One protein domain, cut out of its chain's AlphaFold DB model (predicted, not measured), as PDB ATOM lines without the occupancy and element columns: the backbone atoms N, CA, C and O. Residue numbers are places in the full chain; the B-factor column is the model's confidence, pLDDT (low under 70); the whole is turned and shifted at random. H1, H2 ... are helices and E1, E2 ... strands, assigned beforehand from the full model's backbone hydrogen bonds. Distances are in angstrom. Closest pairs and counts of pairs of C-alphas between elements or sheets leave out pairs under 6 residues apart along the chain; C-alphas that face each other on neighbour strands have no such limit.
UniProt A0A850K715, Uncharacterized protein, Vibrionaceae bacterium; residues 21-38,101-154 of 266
ATOM      1  N   GLU A  21     127.891  93.827 116.412       80.19
ATOM      2  CA  GLU A  21     127.300  92.965 115.390       80.19
ATOM      3  C   GLU A  21     128.341  92.472 114.375       80.19
ATOM      4  O   GLU A  21     128.258  91.340 113.896       80.19
ATOM      5  N   TYR A  22     129.351  93.290 114.052       78.12
ATOM      6  CA  TYR A  22     130.450  92.881 113.176       78.12
ATOM      7  C   TYR A  22     131.316  91.811 113.830       78.12
ATOM      8  O   TYR A  22     131.620  90.790 113.207       78.12
ATOM      9  N   ILE A  23     131.702  92.034 115.086       78.50
ATOM     10  CA  ILE A  23     132.505  91.078 115.853       78.50
ATOM     11  C   ILE A  23     131.756  89.752 115.959       78.50
ATOM     12  O   ILE A  23     132.325  88.695 115.685       78.50
ATOM     13  N   GLU A  24     130.468  89.809 116.286       84.25
ATOM     14  CA  GLU A  24     129.627  88.628 116.402       84.25
ATOM     15  C   GLU A  24     129.512  87.861 115.080       84.25
ATOM     16  O   GLU A  24     129.672  86.639 115.077       84.25
ATOM     17  N   LEU A  25     129.325  88.557 113.952       85.06
ATOM     18  CA  LEU A  25     129.312  87.923 112.633       85.06
ATOM     19  C   LEU A  25     130.623  87.185 112.356       85.06
ATOM     20  O   LEU A  25     130.599  86.023 111.956       85.06
ATOM     21  N   ILE A  26     131.767  87.852 112.537       82.31
ATOM     22  CA  ILE A  26     133.075  87.257 112.238       82.31
ATOM     23  C   ILE A  26     133.340  86.051 113.136       82.31
ATOM     24  O   ILE A  26     133.842  85.034 112.659       82.31
ATOM     25  N   GLN A  27     132.959  86.121 114.411       84.94
ATOM     26  CA  GLN A  27     133.090  84.997 115.330       84.94
ATOM     27  C   GLN A  27     132.158  83.833 114.970       84.94
ATOM     28  O   GLN A  27     132.591  82.684 115.023       84.94
ATOM     29  N   ALA A  28     130.907  84.101 114.583       88.94
ATOM     30  CA  ALA A  28     129.969  83.069 114.137       88.94
ATOM     31  C   ALA A  28     130.465  82.382 112.856       88.94
ATOM     32  O   ALA A  28     130.499  81.154 112.787       88.94
ATOM     33  N   ILE A  29     130.939  83.163 111.877       88.19
ATOM     34  CA  ILE A  29     131.584  82.642 110.664       88.19
ATOM     35  C   ILE A  29     132.802  81.788 111.036       88.19
ATOM     36  O   ILE A  29     132.919  80.670 110.542       88.19
ATOM     37  N   GLY A  30     133.677  82.275 111.922       83.81
ATOM     38  CA  GLY A  30     134.862  81.546 112.380       83.81
ATOM     39  C   GLY A  30     134.511  80.195 113.003       83.81
ATOM     40  O   GLY A  30     135.002  79.168 112.548       83.81
ATOM     41  N   ARG A  31     133.565  80.172 113.951       92.12
ATOM     42  CA  ARG A  31     133.092  78.929 114.586       92.12
ATOM     43  C   ARG A  31     132.504  77.938 113.584       92.12
ATOM     44  O   ARG A  31     132.690  76.734 113.748       92.12
ATOM     45  N   LEU A  32     131.786  78.411 112.565       92.00
ATOM     46  CA  LEU A  32     131.244  77.542 111.519       92.00
ATOM     47  C   LEU A  32     132.342  77.001 110.591       92.00
ATOM     48  O   LEU A  32     132.275  75.834 110.204       92.00
ATOM     49  N   ILE A  33     133.353  77.808 110.254       88.81
ATOM     50  CA  ILE A  33     134.516  77.364 109.469       88.81
ATOM     51  C   ILE A  33     135.307  76.304 110.241       88.81
ATOM     52  O   ILE A  33     135.611  75.255 109.676       88.81
ATOM     53  N   ASP A  34     135.570  76.526 111.531       89.56
ATOM     54  CA  ASP A  34     136.318  75.592 112.385       89.56
ATOM     55  C   ASP A  34     135.615  74.231 112.512       89.56
ATOM     56  O   ASP A  34     136.262  73.187 112.590       89.56
ATOM     57  N   LYS A  35     134.277  74.225 112.478       92.44
ATOM     58  CA  LYS A  35     133.451  73.007 112.456       92.44
ATOM     59  C   LYS A  35     133.331  72.369 111.063       92.44
ATOM     60  O   LYS A  35     132.686  71.332 110.934       92.44
ATOM     61  N   GLY A  36     133.884  72.983 110.014       90.50
ATOM     62  CA  GLY A  36     133.713  72.548 108.623       90.50
ATOM     63  C   GLY A  36     132.290  72.737 108.076       90.50
ATOM     64  O   GLY A  36     131.925  72.130 107.073       90.50
ATOM     65  N   GLN A  37     131.479  73.564 108.737       93.19
ATOM     66  CA  GLN A  37     130.064  73.800 108.436       93.19
ATOM     67  C   GLN A  37     129.828  75.043 107.571       93.19
ATOM     68  O   GLN A  37     128.719  75.258 107.082       93.19
ATOM     69  N   LEU A  38     130.854  75.868 107.369       90.75
ATOM     70  CA  LEU A  38     130.831  77.003 106.456       90.75
ATOM     71  C   LEU A  38     132.126  77.033 105.656       90.75
ATOM     72  O   LEU A  38     133.212  76.859 106.200       90.75
ATOM     73  N   PRO A 101     123.542  72.568 105.247       87.06
ATOM     74  CA  PRO A 101     122.100  72.605 105.504       87.06
ATOM     75  C   PRO A 101     121.672  72.581 106.976       87.06
ATOM     76  O   PRO A 101     120.897  73.455 107.371       87.06
ATOM     77  N   ASP A 102     122.184  71.654 107.783       88.25
ATOM     78  CA  ASP A 102     121.830  71.530 109.200       88.25
ATOM     79  C   ASP A 102     122.366  72.726 110.006       88.25
ATOM     80  O   ASP A 102     121.673  73.294 110.860       88.25
ATOM     81  N   ALA A 103     123.565  73.204 109.663       89.19
ATOM     82  CA  ALA A 103     124.196  74.357 110.293       89.19
ATOM     83  C   ALA A 103     123.434  75.672 110.075       89.19
ATOM     84  O   ALA A 103     123.541  76.569 110.910       89.19
ATOM     85  N   ARG A 104     122.606  75.797 109.028       87.44
ATOM     86  CA  ARG A 104     121.774  77.000 108.779       87.44
ATOM     87  C   ARG A 104     120.739  77.252 109.872       87.44
ATOM     88  O   ARG A 104     120.313  78.386 110.052       87.44
ATOM     89  N   THR A 105     120.337  76.200 110.582       87.88
ATOM     90  CA  THR A 105     119.381  76.283 111.698       87.88
ATOM     91  C   THR A 105     120.058  76.324 113.066       87.88
ATOM     92  O   THR A 105     119.389  76.516 114.077       87.88
ATOM     93  N   SER A 106     121.387  76.178 113.109       90.62
ATOM     94  CA  SER A 106     122.168  76.376 114.331       90.62
ATOM     95  C   SER A 106     122.164  77.847 114.756       90.62
ATOM     96  O   SER A 106     121.970  78.729 113.922       90.62
ATOM     97  N   GLY A 107     122.454  78.125 116.032       92.06
ATOM     98  CA  GLY A 107     122.544  79.505 116.526       92.06
ATOM     99  C   GLY A 107     123.548  80.365 115.745       92.06
ATOM    100  O   GLY A 107     123.229  81.490 115.378       92.06
ATOM    101  N   ASP A 108     124.724  79.818 115.405       91.50
ATOM    102  CA  ASP A 108     125.722  80.529 114.592       91.50
ATOM    103  C   ASP A 108     125.214  80.773 113.156       91.50
ATOM    104  O   ASP A 108     125.377  81.864 112.613       91.50
ATOM    105  N   GLY A 109     124.569  79.778 112.534       89.25
ATOM    106  CA  GLY A 109     124.048  79.894 111.167       89.25
ATOM    107  C   GLY A 109     122.882  80.872 111.047       89.25
ATOM    108  O   GLY A 109     122.879  81.702 110.137       89.25
ATOM    109  N   GLN A 110     121.939  80.828 111.993       88.50
ATOM    110  CA  GLN A 110     120.852  81.803 112.094       88.50
ATOM    111  C   GLN A 110     121.415  83.210 112.269       88.50
ATOM    112  O   GLN A 110     121.013  84.117 111.547       88.50
ATOM    113  N   ARG A 111     122.428  83.375 113.131       87.88
ATOM    114  CA  ARG A 111     123.035  84.683 113.362       87.88
ATOM    115  C   ARG A 111     123.694  85.258 112.112       87.88
ATOM    116  O   ARG A 111     123.515  86.439 111.826       87.88
ATOM    117  N   VAL A 112     124.404  84.435 111.337       86.94
ATOM    118  CA  VAL A 112     124.982  84.847 110.046       86.94
ATOM    119  C   VAL A 112     123.890  85.249 109.051       86.94
ATOM    120  O   VAL A 112     124.016  86.284 108.397       86.94
ATOM    121  N   ILE A 113     122.821  84.453 108.939       84.25
ATOM    122  CA  ILE A 113     121.698  84.717 108.027       84.25
ATOM    123  C   ILE A 113     120.987  86.024 108.398       84.25
ATOM    124  O   ILE A 113     120.723  86.837 107.514       84.25
ATOM    125  N   GLU A 114     120.722  86.251 109.683       82.62
ATOM    126  CA  GLU A 114     120.055  87.452 110.192       82.62
ATOM    127  C   GLU A 114     120.915  88.706 110.023       82.62
ATOM    128  O   GLU A 114     120.455  89.693 109.449       82.62
ATOM    129  N   LEU A 115     122.176  88.670 110.468       81.69
ATOM    130  CA  LEU A 115     123.076  89.831 110.422       81.69
ATOM    131  C   LEU A 115     123.377  90.292 108.997       81.69
ATOM    132  O   LEU A 115     123.552  91.484 108.749       81.69
ATOM    133  N   LEU A 116     123.438  89.357 108.049       80.00
ATOM    134  CA  LEU A 116     123.638  89.667 106.636       80.00
ATOM    135  C   LEU A 116     122.318  89.868 105.871       80.00
ATOM    136  O   LEU A 116     122.364  90.164 104.673       80.00
ATOM    137  N   ASN A 117     121.168  89.729 106.546       78.62
ATOM    138  CA  ASN A 117     119.823  89.748 105.969       78.62
ATOM    139  C   ASN A 117     119.731  88.873 104.704       78.62
ATOM    140  O   ASN A 117     119.363  89.338 103.625       78.62
ATOM    141  N   LEU A 118     120.166  87.615 104.803       79.00
ATOM    142  CA  LEU A 118     120.205  86.682 103.677       79.00
ATOM    143  C   LEU A 118     118.844  86.040 103.456       79.00
ATOM    144  O   LEU A 118     118.185  85.651 104.412       79.00
ATOM    145  N   GLN A 119     118.473  85.837 102.191       72.38
ATOM    146  CA  GLN A 119     117.284  85.079 101.816       72.38
ATOM    147  C   GLN A 119     117.405  83.620 102.282       72.38
ATOM    148  O   GLN A 119     118.203  82.866 101.709       72.38
ATOM    149  N   PRO A 120     116.616  83.193 103.288       65.50
ATOM    150  CA  PRO A 120     116.692  81.838 103.810       65.50
ATOM    151  C   PRO A 120     115.783  80.885 103.027       65.50
ATOM    152  O   PRO A 120     115.947  79.676 103.137       65.50
ATOM    153  N   THR A 121     114.827  81.390 102.236       65.00
ATOM    154  CA  THR A 121     113.837  80.576 101.518       65.00
ATOM    155  C   THR A 121     113.530  81.108 100.104       65.00
ATOM    156  O   THR A 121     113.357  82.314  99.923       65.00
ATOM    157  N   PRO A 122     113.436  80.225  99.087       59.34
ATOM    158  CA  PRO A 122     113.936  78.849  99.115       59.34
ATOM    159  C   PRO A 122     115.442  78.876  99.405       59.34
ATOM    160  O   PRO A 122     116.147  79.715  98.854       59.34
ATOM    161  N   LEU A 123     115.903  78.015 100.320       59.12
ATOM    162  CA  LEU A 123     117.276  77.983 100.832       59.12
ATOM    163  C   LEU A 123     118.269  78.054  99.673       59.12
ATOM    164  O   LEU A 123     118.568  77.036  99.039       59.12
ATOM    165  N   LYS A 124     118.800  79.252  99.391       61.47
ATOM    166  CA  LYS A 124     119.877  79.377  98.421       61.47
ATOM    167  C   LYS A 124     121.001  78.478  98.906       61.47
ATOM    168  O   LYS A 124     121.360  78.457 100.085       61.47
ATOM    169  N   ARG A 125     121.494  77.619  98.015       65.00
ATOM    170  CA  ARG A 125     122.561  76.686  98.386       65.00
ATOM    171  C   ARG A 125     123.863  77.450  98.591       65.00
ATOM    172  O   ARG A 125     124.603  77.090  99.491       65.00
ATOM    173  N   VAL A 126     124.076  78.508  97.811       71.19
ATOM    174  CA  VAL A 126     125.291  79.321  97.763       71.19
ATOM    175  C   VAL A 126     124.900  80.801  97.693       71.19
ATOM    176  O   VAL A 126     124.021  81.157  96.906       71.19
ATOM    177  N   TRP A 127     125.561  81.651  98.480       77.81
ATOM    178  CA  TRP A 127     125.449  83.113  98.390       77.81
ATOM    179  C   TRP A 127     126.698  83.681  97.730       77.81
ATOM    180  O   TRP A 127     127.803  83.523  98.244       77.81
ATOM    181  N   THR A 128     126.533  84.323  96.578       73.19
ATOM    182  CA  THR A 128     127.617  84.970  95.833       73.19
ATOM    183  C   THR A 128     127.988  86.306  96.466       73.19
ATOM    184  O   THR A 128     127.141  86.996  97.040       73.19
ATOM    185  N   PHE A 129     129.262  86.682  96.357       71.38
ATOM    186  CA  PHE A 129     129.717  88.022  96.702       71.38
ATOM    187  C   PHE A 129     129.756  88.891  95.445       71.38
ATOM    188  O   PHE A 129     130.521  88.630  94.515       71.38
ATOM    189  N   ALA A 130     128.944  89.943  95.429       63.69
ATOM    190  CA  ALA A 130     128.908  90.913  94.347       63.69
ATOM    191  C   ALA A 130     129.755  92.144  94.711       63.69
ATOM    192  O   ALA A 130     129.655  92.648  95.840       63.69
ATOM    193  N   PRO A 131     130.571  92.681  93.781       56.97
ATOM    194  CA  PRO A 131     131.165  93.992  93.982       56.97
ATOM    195  C   PRO A 131     130.040  95.022  94.111       56.97
ATOM    196  O   PRO A 131     129.069  94.985  93.357       56.97
ATOM    197  N   SER A 132     130.176  95.953  95.055       55.12
ATOM    198  CA  SER A 132     129.262  97.092  95.203       55.12
ATOM    199  C   SER A 132     129.327  97.979  93.946       55.12
ATOM    200  O   SER A 132     130.115  98.921  93.875       55.12
ATOM    201  N   ARG A 133     128.557  97.632  92.907       46.47
ATOM    202  CA  ARG A 133     128.363  98.450  91.706       46.47
ATOM    203  C   ARG A 133     127.193  99.384  91.973       46.47
ATOM    204  O   ARG A 133     126.057  98.936  92.085       46.47
ATOM    205  N   VAL A 134     127.480 100.677  92.081       42.66
ATOM    206  CA  VAL A 134     126.446 101.709  91.988       42.66
ATOM    207  C   VAL A 134     126.115 101.832  90.506       42.66
ATOM    208  O   VAL A 134     126.865 102.453  89.756       42.66
ATOM    209  N   VAL A 135     125.050 101.173  90.055       39.34
ATOM    210  CA  VAL A 135     124.509 101.420  88.716       39.34
ATOM    211  C   VAL A 135     123.486 102.538  88.868       39.34
ATOM    212  O   VAL A 135     122.410 102.325  89.421       39.34
ATOM    213  N   ASN A 136     123.828 103.746  88.413       33.59
ATOM    214  CA  ASN A 136     122.879 104.860  88.382       33.59
ATOM    215  C   ASN A 136     121.603 104.426  87.639       33.59
ATOM    216  O   ASN A 136     121.668 104.045  86.472       33.59
ATOM    217  N   GLY A 137     120.455 104.489  88.317       40.09
ATOM    218  CA  GLY A 137     119.133 104.271  87.721       40.09
ATOM    219  C   GLY A 137     118.618 102.828  87.698       40.09
ATOM    220  O   GLY A 137     117.494 102.618  87.258       40.09
ATOM    221  N   THR A 138     119.380 101.846  88.186       42.00
ATOM    222  CA  THR A 138     118.887 100.474  88.431       42.00
ATOM    223  C   THR A 138     119.455  99.949  89.741       42.00
ATOM    224  O   THR A 138     120.090  98.895  89.813       42.00
ATOM    225  N   ASP A 139     119.211 100.690  90.821       46.19
ATOM    226  CA  ASP A 139     119.091 100.012  92.101       46.19
ATOM    227  C   ASP A 139     117.975  98.981  91.903       46.19
ATOM    228  O   ASP A 139     116.801  99.338  91.907       46.19
ATOM    229  N   PHE A 140     118.332  97.714  91.651       44.66
ATOM    230  CA  PHE A 140     117.480  96.597  92.046       44.66
ATOM    231  C   PHE A 140     117.075  96.935  93.471       44.66
ATOM    232  O   PHE A 140     117.955  97.002  94.336       44.66
ATOM    233  N   GLU A 141     115.818  97.346  93.623       44.75
ATOM    234  CA  GLU A 141     115.365  98.209  94.701       44.75
ATOM    235  C   GLU A 141     115.909  97.676  96.022       44.75
ATOM    236  O   GLU A 141     115.609  96.556  96.431       44.75
ATOM    237  N   ASN A 142     116.805  98.440  96.653       50.22
ATOM    238  CA  ASN A 142     117.319  98.105  97.973       50.22
ATOM    239  C   ASN A 142     116.172  98.346  98.967       50.22
ATOM    240  O   ASN A 142     116.152  99.359  99.662       50.22
ATOM    241  N   VAL A 143     115.186  97.450  98.986       54.75
ATOM    242  CA  VAL A 143     114.086  97.474  99.942       54.75
ATOM    243  C   VAL A 143     114.684  97.061 101.289       54.75
ATOM    244  O   VAL A 143     115.194  95.944 101.402       54.75
ATOM    245  N   PRO A 144     114.676  97.928 102.320       52.06
ATOM    246  CA  PRO A 144     115.386  97.676 103.578       52.06
ATOM    247  C   PRO A 144     115.043  96.341 104.257       52.06
ATOM    248  O   PRO A 144     115.881  95.787 104.962       52.06
ATOM    249  N   ASN A 145     113.844  95.814 103.998       59.34
ATOM    250  CA  ASN A 145     113.298  94.618 104.637       59.34
ATOM    251  C   ASN A 145     113.226  93.386 103.717       59.34
ATOM    252  O   ASN A 145     112.612  92.397 104.108       59.34
ATOM    253  N   ASP A 146     113.802  93.427 102.511       60.81
ATOM    254  CA  ASP A 146     113.775  92.273 101.603       60.81
ATOM    255  C   ASP A 146     115.015  91.380 101.819       60.81
ATOM    256  O   ASP A 146     116.148  91.889 101.789       60.81
ATOM    257  N   PRO A 147     114.846  90.069 102.084       68.75
ATOM    258  CA  PRO A 147     115.966  89.153 102.238       68.75
ATOM    259  C   PRO A 147     116.819  89.065 100.971       68.75
ATOM    260  O   PRO A 147     116.324  88.970  99.849       68.75
ATOM    261  N   ARG A 148     118.142  89.050 101.139       70.50
ATOM    262  CA  ARG A 148     119.062  89.234 100.018       70.50
ATOM    263  C   ARG A 148     119.455  87.932  99.338       70.50
ATOM    264  O   ARG A 148     119.922  87.001 100.001       70.50
ATOM    265  N   PRO A 149     119.395  87.894  97.999       69.06
ATOM    266  CA  PRO A 149     119.880  86.761  97.229       69.06
ATOM    267  C   PRO A 149     121.414  86.662  97.189       69.06
ATOM    268  O   PRO A 149     121.918  85.590  96.845       69.06
ATOM    269  N   GLU A 150     122.135  87.751  97.478       69.62
ATOM    270  CA  GLU A 150     123.589  87.897  97.315       69.62
ATOM    271  C   GLU A 150     124.187  88.846  98.367       69.62
ATOM    272  O   GLU A 150     123.508  89.740  98.881       69.62
ATOM    273  N   ILE A 151     125.485  88.698  98.643       74.38
ATOM    274  CA  ILE A 151     126.222  89.549  99.582       74.38
ATOM    275  C   ILE A 151     126.966  90.630  98.802       74.38
ATOM    276  O   ILE A 151     127.913  90.354  98.068       74.38
ATOM    277  N   LYS A 152     126.589  91.895  98.990       67.75
ATOM    278  CA  LYS A 152     127.332  93.020  98.410       67.75
ATOM    279  C   LYS A 152     128.545  93.340  99.284       67.75
ATOM    280  O   LYS A 152     128.417  93.693 100.455       67.75
ATOM    281  N   MET A 153     129.741  93.250  98.712       64.31
ATOM    282  CA  MET A 153     130.979  93.615  99.399       64.31
ATOM    283  C   MET A 153     131.654  94.790  98.712       64.31
ATOM    284  O   MET A 153     131.690  94.906  97.485       64.31
ATOM    285  N   ARG A 154     132.249  95.654  99.529       61.00
ATOM    286  CA  ARG A 154     133.235  96.619  99.069       61.00
ATOM    287  C   ARG A 154     134.582  96.187  99.623       61.00
ATOM    288  O   ARG A 154     134.737  96.074 100.835       61.00
TER     289      ARG A 154
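Overview. This is residues 21 to 38 and 101 to 154 of the 266 residues of an uncharacterized protein of Vibrionaceae bacterium (UniProt A0A850K715). Helices H1 and H3 pack together at one end with short H2 near them; strands E1 and E2 pair separately, and residues 134 to 143 of their link stick out. The 72 printed residues hold H1, H2, H3, parallel E1 and E2, in that order, class mixed, with under half in named elements. The whole is only just compact, close to loose, with a radius of gyration of the C-alphas of 13.4 A, spanning 42 by 25 by 18 A.

Arrangement. H1, residues 21 to 34, touches H3, residues 107 to 115, opposite ways at a steep tilt of 43 degrees; their closest C-alphas, of Ala 28 and Asp 108, are 5.0 A apart. H2, residues 102 to 105, only just touches H3, only at the corner, with 3 pairs of C-alphas within 8 A, the closest Ala 103 and Gly 109, 5.6 A. E1, residues 127 to 131, is parallel to E2, residues 151 to 153; N 130 and O 151, 2.9 A apart, are within hydrogen-bond range. H1 is apart from both strands. In H1 and H3 every O i to N i+4 pair is within range; H2 is too short.

Along the chain. H1 starts at C-alpha 21 (127.300, 92.965, 115.390) and spans 19.8 A, H3 12.0 A, E1 13.1 A. E2 ends at C-alpha 153 (130.979, 93.615, 99.399).

Size, cuts and confidence. The farthest C-alphas, Lys 35 and Gly 137, are 42.4 A apart. Across the cut, residues 39 to 100, the gap is 9.8 A. H3 to E1 and E1 to E2 are long links. Twenty-nine residues are under pLDDT 70, among them 130 to 147.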